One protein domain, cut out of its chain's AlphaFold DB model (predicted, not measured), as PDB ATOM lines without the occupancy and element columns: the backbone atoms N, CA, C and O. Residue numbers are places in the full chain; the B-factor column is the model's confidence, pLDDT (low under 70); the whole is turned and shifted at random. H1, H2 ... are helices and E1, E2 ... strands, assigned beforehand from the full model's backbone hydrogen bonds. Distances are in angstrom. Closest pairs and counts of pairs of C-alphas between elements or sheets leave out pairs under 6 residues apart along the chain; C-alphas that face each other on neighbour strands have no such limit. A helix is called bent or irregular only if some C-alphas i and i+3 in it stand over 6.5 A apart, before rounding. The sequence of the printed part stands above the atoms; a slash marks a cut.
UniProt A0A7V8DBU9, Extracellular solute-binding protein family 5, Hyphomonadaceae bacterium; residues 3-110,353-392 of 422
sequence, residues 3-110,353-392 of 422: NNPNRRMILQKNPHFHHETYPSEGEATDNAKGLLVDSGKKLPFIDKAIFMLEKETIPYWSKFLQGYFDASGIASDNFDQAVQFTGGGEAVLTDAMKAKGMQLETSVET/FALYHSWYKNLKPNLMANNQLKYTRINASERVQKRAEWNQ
ATOM      1  N   ASN A   3     -24.812  20.376  50.818       92.94
ATOM      2  CA  ASN A   3     -26.225  20.207  51.150       92.94
ATOM      3  C   ASN A   3     -26.873  21.575  51.399       92.94
ATOM      4  O   ASN A   3     -26.759  22.131  52.489       92.94
ATOM      5  N   ASN A   4     -27.534  22.118  50.378       92.44
ATOM      6  CA  ASN A   4     -28.415  23.269  50.507       92.44
ATOM      7  C   ASN A   4     -29.805  22.884  49.970       92.44
ATOM      8  O   ASN A   4     -30.005  22.912  48.751       92.44
ATOM      9  N   PRO A   5     -30.776  22.560  50.844       85.19
ATOM     10  CA  PRO A   5     -32.086  22.060  50.424       85.19
ATOM     11  C   PRO A   5     -32.891  23.081  49.609       85.19
ATOM     12  O   PRO A   5     -33.775  22.702  48.854       85.19
ATOM     13  N   ASN A   6     -32.551  24.369  49.699       89.62
ATOM     14  CA  ASN A   6     -33.209  25.435  48.945       89.62
ATOM     15  C   ASN A   6     -32.583  25.681  47.562       89.62
ATOM     16  O   ASN A   6     -33.037  26.572  46.844       89.62
ATOM     17  N   ARG A   7     -31.520  24.949  47.194       90.44
ATOM     18  CA  ARG A   7     -30.788  25.167  45.939       90.44
ATOM     19  C   ARG A   7     -30.267  23.881  45.311       90.44
ATOM     20  O   ARG A   7     -30.635  23.562  44.185       90.44
ATOM     21  N   ARG A   8     -29.346  23.183  45.982       94.44
ATOM     22  CA  ARG A   8     -28.712  21.975  45.445       94.44
ATOM     23  C   ARG A   8     -28.089  21.093  46.520       94.44
ATOM     24  O   ARG A   8     -27.587  21.575  47.533       94.44
ATOM     25  N   MET A   9     -28.025  19.802  46.223       96.12
ATOM     26  CA  MET A   9     -27.285  18.800  46.982       96.12
ATOM     27  C   MET A   9     -26.277  18.114  46.058       96.12
ATOM     28  O   MET A   9     -26.623  17.699  44.952       96.12
ATOM     29  N   ILE A  10     -25.023  18.001  46.494       96.12
ATOM     30  CA  ILE A  10     -23.951  17.340  45.742       96.12
ATOM     31  C   ILE A  10     -23.434  16.161  46.553       96.12
ATOM     32  O   ILE A  10     -22.781  16.344  47.587       96.12
ATOM     33  N   LEU A  11     -23.656  14.961  46.025       95.19
ATOM     34  CA  LEU A  11     -23.086  13.722  46.535       95.19
ATOM     35  C   LEU A  11     -21.787  13.415  45.790       95.19
ATOM     36  O   LEU A  11     -21.688  13.618  44.579       95.19
ATOM     37  N   GLN A  12     -20.785  12.935  46.520       95.31
ATOM     38  CA  GLN A  12     -19.497  12.504  45.978       95.31
ATOM     39  C   GLN A  12     -19.304  11.022  46.266       95.31
ATOM     40  O   GLN A  12     -19.759  10.521  47.295       95.31
ATOM     41  N   LYS A  13     -18.615  10.332  45.360       93.62
ATOM     42  CA  LYS A  13     -18.250   8.929  45.529       93.62
ATOM     43  C   LYS A  13     -17.444   8.731  46.806       93.62
ATOM     44  O   LYS A  13     -16.455   9.422  47.042       93.62
ATOM     45  N   ASN A  14     -17.883   7.776  47.619       93.50
ATOM     46  CA  ASN A  14     -17.193   7.408  48.845       93.50
ATOM     47  C   ASN A  14     -15.932   6.587  48.497       93.50
ATOM     48  O   ASN A  14     -16.080   5.491  47.949       93.50
ATOM     49  N   PRO A  15     -14.710   7.059  48.815       91.44
ATOM     50  CA  PRO A  15     -13.483   6.298  48.564       91.44
ATOM     51  C   PRO A  15     -13.396   5.009  49.399       91.44
ATOM     52  O   PRO A  15     -12.678   4.089  49.019       91.44
ATOM     53  N   HIS A  16     -14.159   4.920  50.494       93.31
ATOM     54  CA  HIS A  16     -14.256   3.757  51.380       93.31
ATOM     55  C   HIS A  16     -15.519   2.920  51.136       93.31
ATOM     56  O   HIS A  16     -15.928   2.152  52.005       93.31
ATOM     57  N   PHE A  17     -16.184   3.082  49.986       91.44
ATOM     58  CA  PHE A  17     -17.301   2.210  49.633       91.44
ATOM     59  C   PHE A  17     -16.814   0.756  49.579       91.44
ATOM     60  O   PHE A  17     -15.776   0.469  48.975       91.44
ATOM     61  N   HIS A  18     -17.543  -0.141  50.245       89.62
ATOM     62  CA  HIS A  18     -17.199  -1.558  50.291       89.62
ATOM     63  C   HIS A  18     -17.131  -2.140  48.874       89.62
ATOM     64  O   HIS A  18     -17.719  -1.609  47.931       89.62
ATOM     65  N   HIS A  19     -16.370  -3.220  48.705       89.94
ATOM     66  CA  HIS A  19     -16.258  -3.849  47.398       89.94
ATOM     67  C   HIS A  19     -17.598  -4.486  47.017       89.94
ATOM     68  O   HIS A  19     -17.994  -5.495  47.590       89.94
ATOM     69  N   GLU A  20     -18.279  -3.881  46.050       94.62
ATOM     70  CA  GLU A  20     -19.492  -4.404  45.432       94.62
ATOM     71  C   GLU A  20     -19.338  -4.333  43.910       94.62
ATOM     72  O   GLU A  20     -18.741  -3.391  43.364       94.62
ATOM     73  N   THR A  21     -19.875  -5.334  43.227       95.62
ATOM     74  CA  THR A  21     -19.884  -5.431  41.770       95.62
ATOM     75  C   THR A  21     -21.309  -5.355  41.243       95.62
ATOM     76  O   THR A  21     -22.278  -5.654  41.941       95.62
ATOM     77  N   TYR A  22     -21.449  -4.893  40.005       95.00
ATOM     78  CA  TYR A  22     -22.737  -4.858  39.332       95.00
ATOM     79  C   TYR A  22     -23.280  -6.289  39.149       95.00
ATOM     80  O   TYR A  22     -22.489  -7.165  38.782       95.00
ATOM     81  N   PRO A  23     -24.588  -6.533  39.374       93.31
ATOM     82  CA  PRO A  23     -25.172  -7.869  39.304       93.31
ATOM     83  C   PRO A  23     -24.896  -8.582  37.978       93.31
ATOM     84  O   PRO A  23     -25.020  -7.991  36.905       93.31
ATOM     85  N   SER A  24     -24.542  -9.864  38.070       92.50
ATOM     86  CA  SER A  24     -24.325 -10.736  36.907       92.50
ATOM     87  C   SER A  24     -25.579 -11.504  36.491       92.50
ATOM     88  O   SER A  24     -25.613 -12.110  35.424       92.50
ATOM     89  N   GLU A  25     -26.603 -11.478  37.339       91.94
ATOM     90  CA  GLU A  25     -27.877 -12.163  37.151       91.94
ATOM     91  C   GLU A  25     -29.007 -11.137  37.056       91.94
ATOM     92  O   GLU A  25     -28.942 -10.052  37.638       91.94
ATOM     93  N   GLY A  26     -30.052 -11.491  36.314       87.62
ATOM     94  CA  GLY A  26     -31.236 -10.669  36.111       87.62
ATOM     95  C   GLY A  26     -32.346 -11.468  35.441       87.62
ATOM     96  O   GLY A  26     -32.162 -12.622  35.052       87.62
ATOM     97  N   GLU A  27     -33.508 -10.845  35.301       88.75
ATOM     98  CA  GLU A  27     -34.640 -11.420  34.581       88.75
ATOM     99  C   GLU A  27     -34.332 -11.524  33.076       88.75
ATOM    100  O   GLU A  27     -33.476 -10.817  32.536       88.75
ATOM    101  N   ALA A  28     -35.071 -12.368  32.349       85.38
ATOM    102  CA  ALA A  28     -34.898 -12.500  30.897       85.38
ATOM    103  C   ALA A  28     -35.075 -11.154  30.156       85.38
ATOM    104  O   ALA A  28     -34.366 -10.856  29.192       85.38
ATOM    105  N   THR A  29     -35.989 -10.317  30.648       86.81
ATOM    106  CA  THR A  29     -36.246  -8.951  30.173       86.81
ATOM    107  C   THR A  29     -35.074  -8.005  30.437       86.81
ATOM    108  O   THR A  29     -34.795  -7.146  29.600       86.81
ATOM    109  N   ASP A  30     -34.352  -8.172  31.547       88.62
ATOM    110  CA  ASP A  30     -33.190  -7.343  31.883       88.62
ATOM    111  C   ASP A  30     -32.053  -7.561  30.883       88.62
ATOM    112  O   ASP A  30     -31.425  -6.604  30.420       88.62
ATOM    113  N   ASN A  31     -31.818  -8.822  30.507       84.00
ATOM    114  CA  ASN A  31     -30.804  -9.165  29.517       84.00
ATOM    115  C   ASN A  31     -31.151  -8.580  28.138       84.00
ATOM    116  O   ASN A  31     -30.309  -7.948  27.502       84.00
ATOM    117  N   ALA A  32     -32.415  -8.698  27.712       84.88
ATOM    118  CA  ALA A  32     -32.895  -8.108  26.460       84.88
ATOM    119  C   ALA A  32     -32.762  -6.571  26.431       84.88
ATOM    120  O   ALA A  32     -32.497  -5.992  25.379       84.88
ATOM    121  N   LYS A  33     -32.891  -5.906  27.589       85.69
ATOM    122  CA  LYS A  33     -32.671  -4.458  27.755       85.69
ATOM    123  C   LYS A  33     -31.191  -4.065  27.888       85.69
ATOM    124  O   LYS A  33     -30.885  -2.883  28.040       85.69
ATOM    125  N   GLY A  34     -30.265  -5.025  27.836       88.12
ATOM    126  CA  GLY A  34     -28.826  -4.782  27.956       88.12
ATOM    127  C   GLY A  34     -28.379  -4.381  29.364       88.12
ATOM    128  O   GLY A  34     -27.290  -3.827  29.523       88.12
ATOM    129  N   LEU A  35     -29.186  -4.655  30.396       90.31
ATOM    130  CA  LEU A  35     -28.861  -4.278  31.773       90.31
ATOM    131  C   LEU A  35     -27.709  -5.095  32.362       90.31
ATOM    132  O   LEU A  35     -27.131  -4.654  33.343       90.31
ATOM    133  N   LEU A  36     -27.337  -6.228  31.760       91.88
ATOM    134  CA  LEU A  36     -26.228  -7.081  32.214       91.88
ATOM    135  C   LEU A  36     -24.876  -6.747  31.554       91.88
ATOM    136  O   LEU A  36     -23.863  -7.364  31.874       91.88
ATOM    137  N   VAL A  37     -24.811  -5.743  30.670       93.50
ATOM    138  CA  VAL A  37     -23.568  -5.338  29.969       93.50
ATOM    139  C   VAL A  37     -22.458  -4.901  30.934       93.50
ATOM    140  O   VAL A  37     -21.267  -5.010  30.629       93.50
ATOM    141  N   ASP A  38     -22.834  -4.390  32.104       94.44
ATOM    142  CA  ASP A  38     -21.902  -3.942  33.135       94.44
ATOM    143  C   ASP A  38     -21.634  -4.995  34.228       94.44
ATOM    144  O   ASP A  38     -20.936  -4.685  35.192       94.44
ATOM    145  N   SER A  39     -22.131  -6.226  34.055       95.12
ATOM    146  CA  SER A  39     -21.938  -7.370  34.957       95.12
ATOM    147  C   SER A  39     -20.502  -7.478  35.483       95.12
ATOM    148  O   SER A  39     -19.533  -7.430  34.722       95.12
ATOM    149  N   GLY A  40     -20.361  -7.619  36.803       95.06
ATOM    150  CA  GLY A  40     -19.075  -7.797  37.477       95.06
ATOM    151  C   GLY A  40     -18.216  -6.532  37.606       95.06
ATOM    152  O   GLY A  40     -17.202  -6.556  38.306       95.06
ATOM    153  N   LYS A  41     -18.591  -5.403  36.990       95.94
ATOM    154  CA  LYS A  41     -17.832  -4.149  37.130       95.94
ATOM    155  C   LYS A  41     -18.014  -3.544  38.523       95.94
ATOM    156  O   LYS A  41     -19.079  -3.636  39.124       95.94
ATOM    157  N   LYS A  42     -16.968  -2.884  39.026       94.81
ATOM    158  CA  LYS A  42     -16.939  -2.292  40.372       94.81
ATOM    159  C   LYS A  42     -17.878  -1.085  40.498       94.81
ATOM    160  O   LYS A  42     -17.824  -0.169  39.678       94.81
ATOM    161  N   LEU A  43     -18.650  -1.052  41.581       95.06
ATOM    162  CA  LEU A  43     -19.546   0.050  41.941       95.06
ATOM    163  C   LEU A  43     -18.904   1.031  42.944       95.06
ATOM    164  O   LEU A  43     -17.959   0.665  43.650       95.06
ATOM    165  N   PRO A  44     -19.414   2.277  43.045       95.19
ATOM    166  CA  PRO A  44     -20.366   2.925  42.133       95.19
ATOM    167  C   PRO A  44     -19.689   3.453  40.851       95.19
ATOM    168  O   PRO A  44     -18.502   3.809  40.871       95.19
ATOM    169  N   PHE A  45     -20.438   3.553  39.745       95.31
ATOM    170  CA  PHE A  45     -19.885   3.997  38.451       95.31
ATOM    171  C   PHE A  45     -19.634   5.501  38.348       95.31
ATOM    172  O   PHE A  45     -18.668   5.910  37.710       95.31
ATOM    173  N   ILE A  46     -20.497   6.328  38.939       95.06
ATOM    174  CA  ILE A  46     -20.372   7.787  38.880       95.06
ATOM    175  C   ILE A  46     -19.584   8.335  40.073       95.06
ATOM    176  O   ILE A  46     -19.713   7.860  41.201       95.06
ATOM    177  N   ASP A  47     -18.808   9.390  39.833       94.44
ATOM    178  CA  ASP A  47     -18.027  10.053  40.887       94.44
ATOM    179  C   ASP A  47     -18.820  11.126  41.640       94.44
ATOM    180  O   ASP A  47     -18.456  11.533  42.748       94.44
ATOM    181  N   LYS A  48     -19.896  11.629  41.026       95.12
ATOM    182  CA  LYS A  48     -20.672  12.758  41.533       95.12
ATOM    183  C   LYS A  48     -22.118  12.690  41.060       95.12
ATOM    184  O   LYS A  48     -22.362  12.497  39.871       95.12
ATOM    185  N   ALA A  49     -23.044  12.945  41.975       94.88
ATOM    186  CA  ALA A  49     -24.451  13.183  41.672       94.88
ATOM    187  C   ALA A  49     -24.845  14.574  42.172       94.88
ATOM    188  O   ALA A  49     -24.422  14.995  43.252       94.88
ATOM    189  N   ILE A  50     -25.623  15.300  41.372       95.12
ATOM    190  CA  ILE A  50     -26.057  16.664  41.675       95.12
ATOM    191  C   ILE A  50     -27.577  16.699  41.587       95.12
ATOM    192  O   ILE A  50     -28.139  16.494  40.516       95.12
ATOM    193  N   PHE A  51     -28.222  16.998  42.705       93.88
ATOM    194  CA  PHE A  51     -29.649  17.274  42.781       93.88
ATOM    195  C   PHE A  51     -29.818  18.787  42.843       93.88
ATOM    196  O   PHE A  51     -29.192  19.433  43.683       93.88
ATOM    197  N   MET A  52     -30.613  19.369  41.950       91.94
ATOM    198  CA  MET A  52     -30.897  20.808  41.952       91.94
ATOM    199  C   MET A  52     -32.393  21.021  42.134       91.94
ATOM    200  O   MET A  52     -33.190  20.341  41.493       91.94
ATOM    201  N   LEU A  53     -32.752  21.957  43.011       90.94
ATOM    202  CA  LEU A  53     -34.131  22.381  43.194       90.94
ATOM    203  C   LEU A  53     -34.444  23.456  42.156       90.94
ATOM    204  O   LEU A  53     -33.984  24.588  42.282       90.94
ATOM    205  N   GLU A  54     -35.256  23.101  41.167       89.81
ATOM    206  CA  GLU A  54     -35.804  24.049  40.206       89.81
ATOM    207  C   GLU A  54     -37.319  24.101  40.401       89.81
ATOM    208  O   GLU A  54     -38.014  23.116  40.164       89.81
ATOM    209  N   LYS A  55     -37.822  25.229  40.913       86.06
ATOM    210  CA  LYS A  55     -39.246  25.374  41.261       86.06
ATOM    211  C   LYS A  55     -40.128  25.584  40.034       86.06
ATOM    212  O   LYS A  55     -41.272  25.149  40.017       86.06
ATOM    213  N   GLU A  56     -39.574  26.237  39.019       88.69
ATOM    214  CA  GLU A  56     -40.294  26.606  37.807       88.69
ATOM    215  C   GLU A  56     -40.228  25.477  36.772       88.69
ATOM    216  O   GLU A  56     -39.143  25.021  36.389       88.69
ATOM    217  N   THR A  57     -41.388  25.054  36.273       86.12
ATOM    218  CA  THR A  57     -41.522  23.911  35.356       86.12
ATOM    219  C   THR A  57     -40.904  24.179  33.984       86.12
ATOM    220  O   THR A  57     -40.216  23.311  33.441       86.12
ATOM    221  N   ILE A  58     -41.091  25.382  33.430       87.81
ATOM    222  CA  ILE A  58     -40.613  25.741  32.084       87.81
ATOM    223  C   ILE A  58     -39.073  25.790  32.018       87.81
ATOM    224  O   ILE A  58     -38.498  25.107  31.162       87.81
ATOM    225  N   PRO A  59     -38.356  26.522  32.899       90.94
ATOM    226  CA  PRO A  59     -36.894  26.527  32.889       90.94
ATOM    227  C   PRO A  59     -36.300  25.147  33.161       90.94
ATOM    228  O   PRO A  59     -35.308  24.779  32.529       90.94
ATOM    229  N   TYR A  60     -36.903  24.372  34.067       92.44
ATOM    230  CA  TYR A  60     -36.486  23.002  34.348       92.44
ATOM    231  C   TYR A  60     -36.552  22.127  33.093       92.44
ATOM    232  O   TYR A  60     -35.555  21.514  32.703       92.44
ATOM    233  N   TRP A  61     -37.699  22.144  32.416       93.12
ATOM    234  CA  TRP A  61     -37.931  21.377  31.200       93.12
ATOM    235  C   TRP A  61     -36.996  21.785  30.064       93.12
ATOM    236  O   TRP A  61     -36.342  20.934  29.464       93.12
ATOM    237  N   SER A  62     -36.830  23.090  29.827       92.31
ATOM    238  CA  SER A  62     -35.891  23.596  28.819       92.31
ATOM    239  C   SER A  62     -34.458  23.139  29.100       92.31
ATOM    240  O   SER A  62     -33.776  22.656  28.197       92.31
ATOM    241  N   LYS A  63     -33.994  23.242  30.353       94.62
ATOM    242  CA  LYS A  63     -32.652  22.790  30.753       94.62
ATOM    243  C   LYS A  63     -32.488  21.279  30.564       94.62
ATOM    244  O   LYS A  63     -31.417  20.831  30.154       94.62
ATOM    245  N   PHE A  64     -33.532  20.492  30.832       95.38
ATOM    246  CA  PHE A  64     -33.523  19.055  30.570       95.38
ATOM    247  C   PHE A  64     -33.407  18.758  29.072       95.38
ATOM    248  O   PHE A  64     -32.503  18.019  28.683       95.38
ATOM    249  N   LEU A  65     -34.222  19.389  28.219       94.06
ATOM    250  CA  LEU A  65     -34.160  19.221  26.759       94.06
ATOM    251  C   LEU A  65     -32.812  19.658  26.154       94.06
ATOM    252  O   LEU A  65     -32.394  19.126  25.126       94.06
ATOM    253  N   GLN A  66     -32.131  20.613  26.790       94.06
ATOM    254  CA  GLN A  66     -30.781  21.082  26.447       94.06
ATOM    255  C   GLN A  66     -29.663  20.160  26.968       94.06
ATOM    256  O   GLN A  66     -28.482  20.385  26.695       94.06
ATOM    257  N   GLY A  67     -30.020  19.117  27.720       94.88
ATOM    258  CA  GLY A  67     -29.104  18.129  28.271       94.88
ATOM    259  C   GLY A  67     -28.438  18.545  29.579       94.88
ATOM    260  O   GLY A  67     -27.572  17.809  30.046       94.88
ATOM    261  N   TYR A  68     -28.785  19.685  30.193       94.75
ATOM    262  CA  TYR A  68     -28.202  20.121  31.473       94.75
ATOM    263  C   TYR A  68     -28.615  19.228  32.650       94.75
ATOM    264  O   TYR A  68     -27.835  19.079  33.592       94.75
ATOM    265  N   PHE A  69     -29.783  18.591  32.556       95.81
ATOM    266  CA  PHE A  69     -30.225  17.528  33.453       95.81
ATOM    267  C   PHE A  69     -30.147  16.172  32.753       95.81
ATOM    268  O   PHE A  69     -30.520  16.059  31.588       95.81
ATOM    269  N   ASP A  70     -29.661  15.149  33.461       95.19
ATOM    270  CA  ASP A  70     -29.532  13.788  32.923       95.19
ATOM    271  C   ASP A  70     -30.858  13.000  32.978       95.19
ATOM    272  O   ASP A  70     -31.058  12.081  32.186       95.19
ATOM    273  N   ALA A  71     -31.757  13.376  33.894       93.56
ATOM    274  CA  ALA A  71     -33.066  12.768  34.109       93.56
ATOM    275  C   ALA A  71     -34.107  13.837  34.467       93.56
ATOM    276  O   ALA A  71     -33.755  14.873  35.042       93.56
ATOM    277  N   SER A  72     -35.376  13.573  34.156       91.75
ATOM    278  CA  SER A  72     -36.487  14.480  34.433       91.75
ATOM    279  C   SER A  72     -37.776  13.741  34.758       91.75
ATOM    280  O   SER A  72     -38.129  12.778  34.085       91.75
ATOM    281  N   GLY A  73     -38.533  14.239  35.737       88.69
ATOM    282  CA  GLY A  73     -39.964  13.936  35.814       88.69
ATOM    283  C   GLY A  73     -40.731  14.639  34.687       88.69
ATOM    284  O   GLY A  73     -40.169  15.468  33.966       88.69
ATOM    285  N   ILE A  74     -42.024  14.347  34.545       87.38
ATOM    286  CA  ILE A  74     -42.886  15.005  33.552       87.38
ATOM    287  C   ILE A  74     -43.948  15.837  34.274       87.38
ATOM    288  O   ILE A  74     -44.897  15.299  34.854       87.38
ATOM    289  N   ALA A  75     -43.777  17.159  34.263       86.00
ATOM    290  CA  ALA A  75     -44.794  18.085  34.757       86.00
ATOM    291  C   ALA A  75     -46.040  18.037  33.858       86.00
ATOM    292  O   ALA A  75     -45.921  17.773  32.662       86.00
ATOM    293  N   SER A  76     -47.219  18.312  34.422       82.38
ATOM    294  CA  SER A  76     -48.489  18.240  33.683       82.38
ATOM    295  C   SER A  76     -48.494  19.132  32.436       82.38
ATOM    296  O   SER A  76     -48.908  18.672  31.378       82.38
ATOM    297  N   ASP A  77     -47.929  20.340  32.523       83.94
ATOM    298  CA  ASP A  77     -47.866  21.294  31.402       83.94
ATOM    299  C   ASP A  77     -46.977  20.821  30.240       83.94
ATOM    300  O   ASP A  77     -47.123  21.285  29.113       83.94
ATOM    301  N   ASN A  78     -46.057  19.887  30.503       86.75
ATOM    302  CA  ASN A  78     -45.126  19.347  29.509       86.75
ATOM    303  C   ASN A  78     -45.504  17.925  29.067       86.75
ATOM    304  O   ASN A  78     -44.774  17.313  28.285       86.75
ATOM    305  N   PHE A  79     -46.605  17.372  29.590       87.69
ATOM    306  CA  PHE A  79     -46.927  15.960  29.423       87.69
ATOM    307  C   PHE A  79     -47.154  15.595  27.955       87.69
ATOM    308  O   PHE A  79     -46.473  14.708  27.449       87.69
ATOM    309  N   ASP A  80     -47.997  16.349  27.251       87.31
ATOM    310  CA  ASP A  80     -48.338  16.078  25.847       87.31
ATOM    311  C   ASP A  80     -47.168  16.340  24.884       87.31
ATOM    312  O   ASP A  80     -47.106  15.786  23.788       87.31
ATOM    313  N   GLN A  81     -46.191  17.161  25.290       90.00
ATOM    314  CA  GLN A  81     -44.953  17.334  24.527       90.00
ATOM    315  C   GLN A  81     -44.052  16.094  24.636       90.00
ATOM    316  O   GLN A  81     -43.326  15.759  23.693       90.00
ATOM    317  N   ALA A  82     -44.071  15.431  25.792       88.62
ATOM    318  CA  ALA A  82     -43.190  14.316  26.099       88.62
ATOM    319  C   ALA A  82     -43.771  12.957  25.693       88.62
ATOM    320  O   ALA A  82     -43.052  12.101  25.170       88.62
ATOM    321  N   VAL A  83     -45.063  12.756  25.948       91.19
ATOM    322  CA  VAL A  83     -45.730  11.455  25.936       91.19
ATOM    323  C   VAL A  83     -47.060  11.541  25.199       91.19
ATOM    324  O   VAL A  83     -47.792  12.515  25.309       91.19
ATOM    325  N   GLN A  84     -47.393  10.468  24.494       88.88
ATOM    326  CA  GLN A  84     -48.705  10.226  23.907       88.88
ATOM    327  C   GLN A  84     -49.181   8.818  24.275       88.88
ATOM    328  O   GLN A  84     -48.370   7.914  24.476       88.88
ATOM    329  N   PHE A  85     -50.493   8.610  24.355       84.19
ATOM    330  CA  PHE A  85     -51.066   7.287  24.601       84.19
ATOM    331  C   PHE A  85     -51.448   6.609  23.285       84.19
ATOM    332  O   PHE A  85     -52.038   7.228  22.400       84.19
ATOM    333  N   THR A  86     -51.121   5.326  23.154       80.19
ATOM    334  CA  THR A  86     -51.596   4.494  22.043       80.19
ATOM    335  C   THR A  86     -53.062   4.098  22.253       80.19
ATOM    336  O   THR A  86     -53.598   4.220  23.354       80.19
ATOM    337  N   GLY A  87     -53.721   3.561  21.218       65.38
ATOM    338  CA  GLY A  87     -55.111   3.084  21.321       65.38
ATOM    339  C   GLY A  87     -55.344   2.008  22.397       65.38
ATOM    340  O   GLY A  87     -56.478   1.818  22.826       65.38
ATOM    341  N   GLY A  88     -54.281   1.341  22.867       62.78
ATOM    342  CA  GLY A  88     -54.315   0.386  23.981       62.78
ATOM    343  C   GLY A  88     -54.129   1.005  25.375       62.78
ATOM    344  O   GLY A  88     -54.129   0.271  26.357       62.78
ATOM    345  N   GLY A  89     -53.957   2.328  25.488       69.69
ATOM    346  CA  GLY A  89     -53.723   3.013  26.766       69.69
ATOM    347  C   GLY A  89     -52.284   2.917  27.286       69.69
ATOM    348  O   GLY A  89     -52.019   3.281  28.435       69.69
ATOM    349  N   GLU A  90     -51.346   2.449  26.460       78.69
ATOM    350  CA  GLU A  90     -49.918   2.445  26.778       78.69
ATOM    351  C   GLU A  90     -49.294   3.797  26.429       78.69
ATOM    352  O   GLU A  90     -49.515   4.335  25.340       78.69
ATOM    353  N   ALA A  91     -48.516   4.347  27.358       85.81
ATOM    354  CA  ALA A  91     -47.808   5.595  27.155       85.81
ATOM    355  C   ALA A  91     -46.511   5.373  26.373       85.81
ATOM    356  O   ALA A  91     -45.664   4.576  26.769       85.81
ATOM    357  N   VAL A  92     -46.327   6.133  25.299       90.50
ATOM    358  CA  VAL A  92     -45.118   6.118  24.477       90.50
ATOM    359  C   VAL A  92     -44.581   7.532  24.306       90.50
ATOM    360  O   VAL A  92     -45.323   8.509  24.363       90.50
ATOM    361  N   LEU A  93     -43.278   7.654  24.062       93.12
ATOM    362  CA  LEU A  93     -42.673   8.942  23.724       93.12
ATOM    363  C   LEU A  93     -43.261   9.518  22.431       93.12
ATOM    364  O   LEU A  93     -43.531   8.777  21.478       93.12
ATOM    365  N   THR A  94     -43.371  10.845  22.373       93.81
ATOM    366  CA  THR A  94     -43.613  11.557  21.111       93.81
ATOM    367  C   THR A  94     -42.424  11.392  20.163       93.81
ATOM    368  O   THR A  94     -41.288  11.144  20.584       93.81
ATOM    369  N   ASP A  95     -42.656  11.566  18.863       93.12
ATOM    370  CA  ASP A  95     -41.594  11.418  17.860       93.12
ATOM    371  C   ASP A  95     -40.476  12.454  18.043       93.12
ATOM    372  O   ASP A  95     -39.302  12.143  17.842       93.12
ATOM    373  N   ALA A  96     -40.814  13.649  18.537       91.75
ATOM    374  CA  ALA A  96     -39.836  14.672  18.897       91.75
ATOM    375  C   ALA A  96     -38.889  14.212  20.020       91.75
ATOM    376  O   ALA A  96     -37.685  14.468  19.955       91.75
ATOM    377  N   MET A  97     -39.407  13.519  21.041       94.00
ATOM    378  CA  MET A  97     -38.579  12.985  22.129       94.00
ATOM    379  C   MET A  97     -37.749  11.781  21.669       94.00
ATOM    380  O   MET A  97     -36.562  11.695  21.992       94.00
ATOM    381  N   LYS A  98     -38.326  10.890  20.849       93.19
ATOM    382  CA  LYS A  98     -37.590   9.766  20.241       93.19
ATOM    383  C   LYS A  98     -36.434  10.249  19.368       93.19
ATOM    384  O   LYS A  98     -35.327   9.732  19.487       93.19
ATOM    385  N   ALA A  99     -36.651  11.282  18.549       91.00
ATOM    386  CA  ALA A  99     -35.618  11.879  17.700       91.00
ATOM    387  C   ALA A  99     -34.452  12.480  18.507       91.00
ATOM    388  O   ALA A  99     -33.323  12.547  18.023       91.00
ATOM    389  N   LYS A 100     -34.703  12.885  19.758       89.12
ATOM    390  CA  LYS A 100     -33.673  13.337  20.704       89.12
ATOM    391  C   LYS A 100     -32.976  12.196  21.453       89.12
ATOM    392  O   LYS A 100     -32.086  12.472  22.251       89.12
ATOM    393  N   GLY A 101     -33.341  10.940  21.194       89.69
ATOM    394  CA  GLY A 101     -32.782   9.775  21.880       89.69
ATOM    395  C   GLY A 101     -33.244   9.653  23.331       89.69
ATOM    396  O   GLY A 101     -32.523   9.095  24.154       89.69
ATOM    397  N   MET A 102     -34.408  10.208  23.677       93.56
ATOM    398  CA  MET A 102     -34.939  10.074  25.032       93.56
ATOM    399  C   MET A 102     -35.475   8.670  25.291       93.56
ATOM    400  O   MET A 102     -35.895   7.957  24.380       93.56
ATOM    401  N   GLN A 103     -35.479   8.301  26.564       92.62
ATOM    402  CA  GLN A 103     -36.014   7.055  27.087       92.62
ATOM    403  C   GLN A 103     -37.089   7.395  28.117       92.62
ATOM    404  O   GLN A 103     -36.882   8.268  28.961       92.62
ATOM    405  N   LEU A 104     -38.238   6.729  28.018       91.94
ATOM    406  CA  LEU A 104     -39.329   6.836  28.979       91.94
ATOM    407  C   LEU A 104     -39.353   5.570  29.821       91.94
ATOM    408  O   LEU A 104     -39.510   4.478  29.281       91.94
ATOM    409  N   GLU A 105     -39.256   5.741  31.131       89.44
ATOM    410  CA  GLU A 105     -39.520   4.684  32.096       89.44
ATOM    411  C   GLU A 105     -40.847   4.968  32.792       89.44
ATOM    412  O   GLU A 105     -41.088   6.074  33.291       89.44
ATOM    413  N   THR A 106     -41.705   3.951  32.822       88.62
ATOM    414  CA  THR A 106     -42.975   3.992  33.543       88.62
ATOM    415  C   THR A 106     -43.070   2.823  34.501       88.62
ATOM    416  O   THR A 106     -42.772   1.689  34.125       88.62
ATOM    417  N   SER A 107     -43.559   3.075  35.706       86.81
ATOM    418  CA  SER A 107     -43.830   2.030  36.689       86.81
ATOM    419  C   SER A 107     -45.109   2.352  37.450       86.81
ATOM    420  O   SER A 107     -45.374   3.507  37.774       86.81
ATOM    421  N   VAL A 108     -45.935   1.339  37.717       87.69
ATOM    422  CA  VAL A 108     -47.028   1.494  38.687       87.69
ATOM    423  C   VAL A 108     -46.380   1.514  40.060       87.69
ATOM    424  O   VAL A 108     -45.656   0.584  40.392       87.69
ATOM    425  N   GLU A 109     -46.579   2.580  40.823       89.12
ATOM    426  CA  GLU A 109     -46.014   2.692  42.165       89.12
ATOM    427  C   GLU A 109     -46.680   1.669  43.093       89.12
ATOM    428  O   GLU A 109     -47.877   1.391  42.965       89.12
ATOM    429  N   THR A 110     -45.928   1.122  44.053       90.44
ATOM    430  CA  THR A 110     -46.470   0.281  45.134       90.44
ATOM    431  C   THR A 110     -47.180   1.157  46.162       90.44
ATOM    432  O   THR A 110     -46.819   1.201  47.337       90.44
ATOM    433  N   PHE A 353     -43.621   8.376  35.962       90.69
ATOM    434  CA  PHE A 353     -43.108   8.658  34.626       90.69
ATOM    435  C   PHE A 353     -41.800   9.419  34.772       90.69
ATOM    436  O   PHE A 353     -41.784  10.529  35.315       90.69
ATOM    437  N   ALA A 354     -40.722   8.843  34.257       90.62
ATOM    438  CA  ALA A 354     -39.410   9.461  34.267       90.62
ATOM    439  C   ALA A 354     -38.779   9.401  32.877       90.62
ATOM    440  O   ALA A 354     -38.841   8.390  32.178       90.62
ATOM    441  N   LEU A 355     -38.179  10.516  32.481       93.94
ATOM    442  CA  LEU A 355     -37.455  10.671  31.236       93.94
ATOM    443  C   LEU A 355     -35.965  10.689  31.499       93.94
ATOM    444  O   LEU A 355     -35.478  11.361  32.408       93.94
ATOM    445  N   TYR A 356     -35.246  10.005  30.629       95.00
ATOM    446  CA  TYR A 356     -33.802   9.906  30.672       95.00
ATOM    447  C   TYR A 356     -33.241  10.161  29.282       95.00
ATOM    448  O   TYR A 356     -33.849   9.809  28.271       95.00
ATOM    449  N   HIS A 357     -32.073  10.787  29.218       96.00
ATOM    450  CA  HIS A 357     -31.334  10.859  27.960       96.00
ATOM    451  C   HIS A 357     -30.680   9.515  27.648       96.00
ATOM    452  O   HIS A 357     -30.316   8.783  28.566       96.00
ATOM    453  N   SER A 358     -30.431   9.228  26.368       94.12
ATOM    454  CA  SER A 358     -29.783   7.989  25.907       94.12
ATOM    455  C   SER A 358     -28.462   7.671  26.607       94.12
ATOM    456  O   SER A 358     -28.109   6.500  26.746       94.12
ATOM    457  N   TRP A 359     -27.718   8.682  27.059       95.50
ATOM    458  CA  TRP A 359     -26.457   8.496  27.774       95.50
ATOM    459  C   TRP A 359     -26.624   8.012  29.219       95.50
ATOM    460  O   TRP A 359     -25.626   7.626  29.833       95.50
ATOM    461  N   TYR A 360     -27.837   8.043  29.774       95.19
ATOM    462  CA  TYR A 360     -28.149   7.495  31.088       95.19
ATOM    463  C   TYR A 360     -28.364   5.985  30.957       95.19
ATOM    464  O   TYR A 360     -29.271   5.524  30.274       95.19
ATOM    465  N   LYS A 361     -27.497   5.192  31.586       93.75
ATOM    466  CA  LYS A 361     -27.496   3.728  31.488       93.75
ATOM    467  C   LYS A 361     -27.846   3.083  32.827       93.75
ATOM    468  O   LYS A 361     -27.740   3.717  33.878       93.75
ATOM    469  N   ASN A 362     -28.196   1.799  32.754       92.31
ATOM    470  CA  ASN A 362     -28.617   0.957  33.879       92.31
ATOM    471  C   ASN A 362     -29.930   1.439  34.514       92.31
ATOM    472  O   ASN A 362     -30.062   1.546  35.730       92.31
ATOM    473  N   LEU A 363     -30.900   1.755  33.650       86.25
ATOM    474  CA  LEU A 363     -32.259   2.128  34.024       86.25
ATOM    475  C   LEU A 363     -33.057   0.875  34.394       86.25
ATOM    476  O   LEU A 363     -33.549   0.162  33.524       86.25
ATOM    477  N   LYS A 364     -33.179   0.607  35.694       87.00
ATOM    478  CA  LYS A 364     -34.159  -0.342  36.227       87.00
ATOM    479  C   LYS A 364     -34.863   0.312  37.416       87.00
ATOM    480  O   LYS A 364     -34.227   0.475  38.460       87.00
ATOM    481  N   PRO A 365     -36.138   0.711  37.276       80.56
ATOM    482  CA  PRO A 365     -36.904   1.235  38.396       80.56
ATOM    483  C   PRO A 365     -36.967   0.209  39.532       80.56
ATOM    484  O   PRO A 365     -37.242  -0.967  39.303       80.56
ATOM    485  N   ASN A 366     -36.741   0.657  40.762       81.50
ATOM    486  CA  ASN A 366     -37.065  -0.097  41.967       81.50
ATOM    487  C   ASN A 366     -38.042   0.733  42.805       81.50
ATOM    488  O   ASN A 366     -37.743   1.866  43.176       81.50
ATOM    489  N   LEU A 367     -39.219   0.165  43.058       77.50
ATOM    490  CA  LEU A 367     -40.343   0.844  43.705       77.50
ATOM    491  C   LEU A 367     -40.233   0.895  45.235       77.50
ATOM    492  O   LEU A 367     -41.014   1.588  45.871       77.50
ATOM    493  N   MET A 368     -39.267   0.174  45.813       78.75
ATOM    494  CA  MET A 368     -39.113   0.018  47.262       78.75
ATOM    495  C   MET A 368     -37.739   0.485  47.755       78.75
ATOM    496  O   MET A 368     -37.611   1.115  48.800       78.75
ATOM    497  N   ALA A 369     -36.678   0.184  46.997       79.94
ATOM    498  CA  ALA A 369     -35.312   0.521  47.371       79.94
ATOM    499  C   ALA A 369     -34.830   1.813  46.695       79.94
ATOM    500  O   ALA A 369     -34.784   1.934  45.469       79.94
ATOM    501  N   ASN A 370     -34.345   2.742  47.522       78.31
ATOM    502  CA  ASN A 370     -33.802   4.037  47.099       78.31
ATOM    503  C   ASN A 370     -32.273   4.028  46.877       78.31
ATOM    504  O   ASN A 370     -31.635   5.076  46.810       78.31
ATOM    505  N   ASN A 371     -31.649   2.851  46.764       83.50
ATOM    506  CA  ASN A 371     -30.193   2.689  46.648       83.50
ATOM    507  C   ASN A 371     -29.689   2.585  45.194       83.50
ATOM    508  O   ASN A 371     -28.569   2.131  44.966       83.50
ATOM    509  N   GLN A 372     -30.484   3.012  44.210       87.94
ATOM    510  CA  GLN A 372     -30.206   2.797  42.782       87.94
ATOM    511  C   GLN A 372     -28.985   3.572  42.258       87.94
ATOM    512  O   GLN A 372     -28.341   3.148  41.302       87.94
ATOM    513  N   LEU A 373     -28.618   4.683  42.908       90.94
ATOM    514  CA  LEU A 373     -27.585   5.607  42.425       90.94
ATOM    515  C   LEU A 373     -26.212   4.947  42.206       90.94
ATOM    516  O   LEU A 373     -25.446   5.394  41.353       90.94
ATOM    517  N   LYS A 374     -25.887   3.877  42.948       92.00
ATOM    518  CA  LYS A 374     -24.617   3.153  42.763       92.00
ATOM    519  C   LYS A 374     -24.519   2.463  41.401       92.00
ATOM    520  O   LYS A 374     -23.412   2.339  40.881       92.00
ATOM    521  N   TYR A 375     -25.653   2.062  40.829       94.25
ATOM    522  CA  TYR A 375     -25.751   1.341  39.559       94.25
ATOM    523  C   TYR A 375     -25.810   2.275  38.344       94.25
ATOM    524  O   TYR A 375     -25.497   1.845  37.233       94.25
ATOM    525  N   THR A 376     -26.173   3.546  38.542       93.62
ATOM    526  CA  THR A 376     -26.266   4.550  37.476       93.62
ATOM    527  C   THR A 376     -24.929   4.730  36.774       93.62
ATOM    528  O   THR A 376     -23.929   5.058  37.413       93.62
ATOM    529  N   ARG A 377     -24.924   4.621  35.443       95.25
ATOM    530  CA  ARG A 377     -23.766   4.952  34.605       95.25
ATOM    531  C   ARG A 377     -24.131   6.036  33.598       95.25
ATOM    532  O   ARG A 377     -25.197   5.997  32.997       95.25
ATOM    533  N   ILE A 378     -23.219   6.982  33.383       96.06
ATOM    534  CA  ILE A 378     -23.386   8.070  32.414       96.06
ATOM    535  C   ILE A 378     -22.339   7.939  31.309       96.06
ATOM    536  O   ILE A 378     -21.140   7.910  31.588       96.06
ATOM    537  N   ASN A 379     -22.776   7.917  30.051       95.75
ATOM    538  CA  ASN A 379     -21.889   8.083  28.903       95.75
ATOM    539  C   ASN A 379     -21.506   9.566  28.753       95.75
ATOM    540  O   ASN A 379     -22.190  10.350  28.094       95.75
ATOM    541  N   ALA A 380     -20.420   9.967  29.416       95.25
ATOM    542  CA  ALA A 380     -19.994  11.364  29.468       95.25
ATOM    543  C   ALA A 380     -19.664  11.950  28.085       95.25
ATOM    544  O   ALA A 380     -20.001  13.108  27.836       95.25
ATOM    545  N   SER A 381     -19.054  11.165  27.192       96.50
ATOM    546  CA  SER A 381     -18.682  11.612  25.844       96.50
ATOM    547  C   SER A 381     -19.914  11.930  25.000       96.50
ATOM    548  O   SER A 381     -20.005  13.014  24.429       96.50
ATOM    549  N   GLU A 382     -20.903  11.032  25.004       96.31
ATOM    550  CA  GLU A 382     -22.187  11.237  24.321       96.31
ATOM    551  C   GLU A 382     -22.920  12.466  24.870       96.31
ATOM    552  O   GLU A 382     -23.379  13.311  24.103       96.31
ATOM    553  N   ARG A 383     -22.954  12.633  26.198       95.94
ATOM    554  CA  ARG A 383     -23.568  13.803  26.835       95.94
ATOM    555  C   ARG A 383     -22.924  15.119  26.399       95.94
ATOM    556  O   ARG A 383     -23.632  16.085  26.124       95.94
ATOM    557  N   VAL A 384     -21.591  15.188  26.366       96.19
ATOM    558  CA  VAL A 384     -20.867  16.400  25.940       96.19
ATOM    559  C   VAL A 384     -21.141  16.697  24.467       96.19
ATOM    560  O   VAL A 384     -21.458  17.837  24.135       96.19
ATOM    561  N   GLN A 385     -21.092  15.673  23.613       95.75
ATOM    562  CA  GLN A 385     -21.393  15.804  22.191       95.75
ATOM    563  C   GLN A 385     -22.811  16.345  21.967       95.75
ATOM    564  O   GLN A 385     -22.988  17.358  21.293       95.75
ATOM    565  N   LYS A 386     -23.825  15.728  22.582       95.00
ATOM    566  CA  LYS A 386     -25.223  16.146  22.427       95.00
ATOM    567  C   LYS A 386     -25.497  17.541  22.973       95.00
ATOM    568  O   LYS A 386     -26.201  18.317  22.332       95.00
ATOM    569  N   ARG A 387     -24.883  17.921  24.097       94.88
ATOM    570  CA  ARG A 387     -24.962  19.302  24.599       94.88
ATOM    571  C   ARG A 387     -24.376  20.304  23.607       94.88
ATOM    572  O   ARG A 387     -24.960  21.369  23.440       94.88
ATOM    573  N   ALA A 388     -23.260  19.987  22.954       94.06
ATOM    574  CA  ALA A 388     -22.694  20.860  21.930       94.06
ATOM    575  C   ALA A 388     -23.613  20.954  20.701       94.06
ATOM    576  O   ALA A 388     -23.840  22.049  20.200       94.06
ATOM    577  N   GLU A 389     -24.192  19.839  20.246       92.81
ATOM    578  CA  GLU A 389     -25.136  19.812  19.117       92.81
ATOM    579  C   GLU A 389     -26.407  20.637  19.397       92.81
ATOM    580  O   GLU A 389     -26.880  21.359  18.522       92.81
ATOM    581  N   TRP A 390     -26.967  20.558  20.608       92.19
ATOM    582  CA  TRP A 390     -28.268  21.165  20.927       92.19
ATOM    583  C   TRP A 390     -28.211  22.628  21.370       92.19
ATOM    584  O   TRP A 390     -29.230  23.310  21.304       92.19
ATOM    585  N   ASN A 391     -27.054  23.113  21.827       93.75
ATOM    586  CA  ASN A 391     -26.910  24.447  22.418       93.75
ATOM    587  C   ASN A 391     -26.060  25.386  21.548       93.75
ATOM    588  O   ASN A 391     -25.295  26.199  22.066       93.75
ATOM    589  N   GLN A 392     -26.173  25.266  20.222       90.81
ATOM    590  CA  GLN A 392     -25.469  26.151  19.295       90.81
ATOM    591  C   GLN A 392     -26.026  27.584  19.383       90.81
ATOM    592  O   GLN A 392     -27.235  27.782  19.237       90.81
TER     593      GLN A 392
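What this domain is: This is residues 3 to 110 and 353 to 392 of the 422 residues of the protein "Extracellular solute-binding protein family 5" of Hyphomonadaceae bacterium (UniProt A0A7V8DBU9). A small three-stranded sheet, E3, E7 and E6, lies near the middle, with H2 over its edge strand E3 and with H3, H4 and the hairpin E4 and E5 gathered near one end. Away from these, residues 13 to 47 swing out in a wide loop with little H1 in it, leaving from E1 and returning to E2, which pair as a separate two-stranded ribbon; H5 lies to one side. The printed part has 148 residues, with five named helices and seven named strands in the order E1 H1 E2 H2 E3 H3 E4 E5 H4 E6 E7 H5. The three sheets, in the orders E3 E7 E6, E1 E2 and E4 E5, are antiparallel; the class is mixed, helices and strands, with 68 residues, under half, in named elements. The whole is compact, with a radius of gyration of the C-alphas of 16.4 A, and spans 43 by 39 by 34 A.

Where its parts are: The largest sheet has E3, residues 71 to 73, E7, residues 353 to 357, 13.7 A long, and E6, residues 102 to 108, 20.2 A. H2 is residues 57 to 65, 12.3 A; H3, residues 76 to 82, is irregular, with C-alphas 77 and 80 7.6 A apart; H4 is residues 95 to 99. E4 is residues 83 to 85 and E5 residues 91 to 93. E1, residues 8 to 12, begins at C-alpha 8 (-28.712, 21.975, 45.445); E2 is residues 48 to 52, and H1 residues 28 to 32. H5, residues 380 to 390, 15.4 A, ends at C-alpha 390 (-28.268, 21.165, 20.927).

How they stand to each other: E7 is antiparallel to E3, with N 72 and O 355 2.8 A apart, and to E6, with N 103 and O 356 2.8 A apart. H2 is on this sheet, over E3, at a height of 10.1 A; their closest C-alphas are those of Phe 64 and Ser 72, 6.7 A. H4 only grazes the sheet with residues 95 to 98. H2 and H3 are close but not clearly touching, C-alphas 61 and 78 being closest at 7.7 A. In the hairpin E4 and E5, N 92 and O 84 are 2.8 A apart. E1 and E2 are antiparallel, with N 9 and O 51 2.8 A apart. H5 is not on the largest sheet. Every O i to N i+4 pair is within hydrogen-bond range in H1, H2, H4 and H5; H3 has 1 of 3, and 3 of 4 O i to N i+3 pairs.

The domain as a whole: The farthest C-alphas, those of His 16 and Gly 87, are 50.7 A apart. Residues 111 to 352 are not printed, with 13.9 A between C-alphas 110 and 353. The links E1 to H1, H1 to E2 and E7 to H5 are long. Residues 87 to 89 have pLDDT under 70.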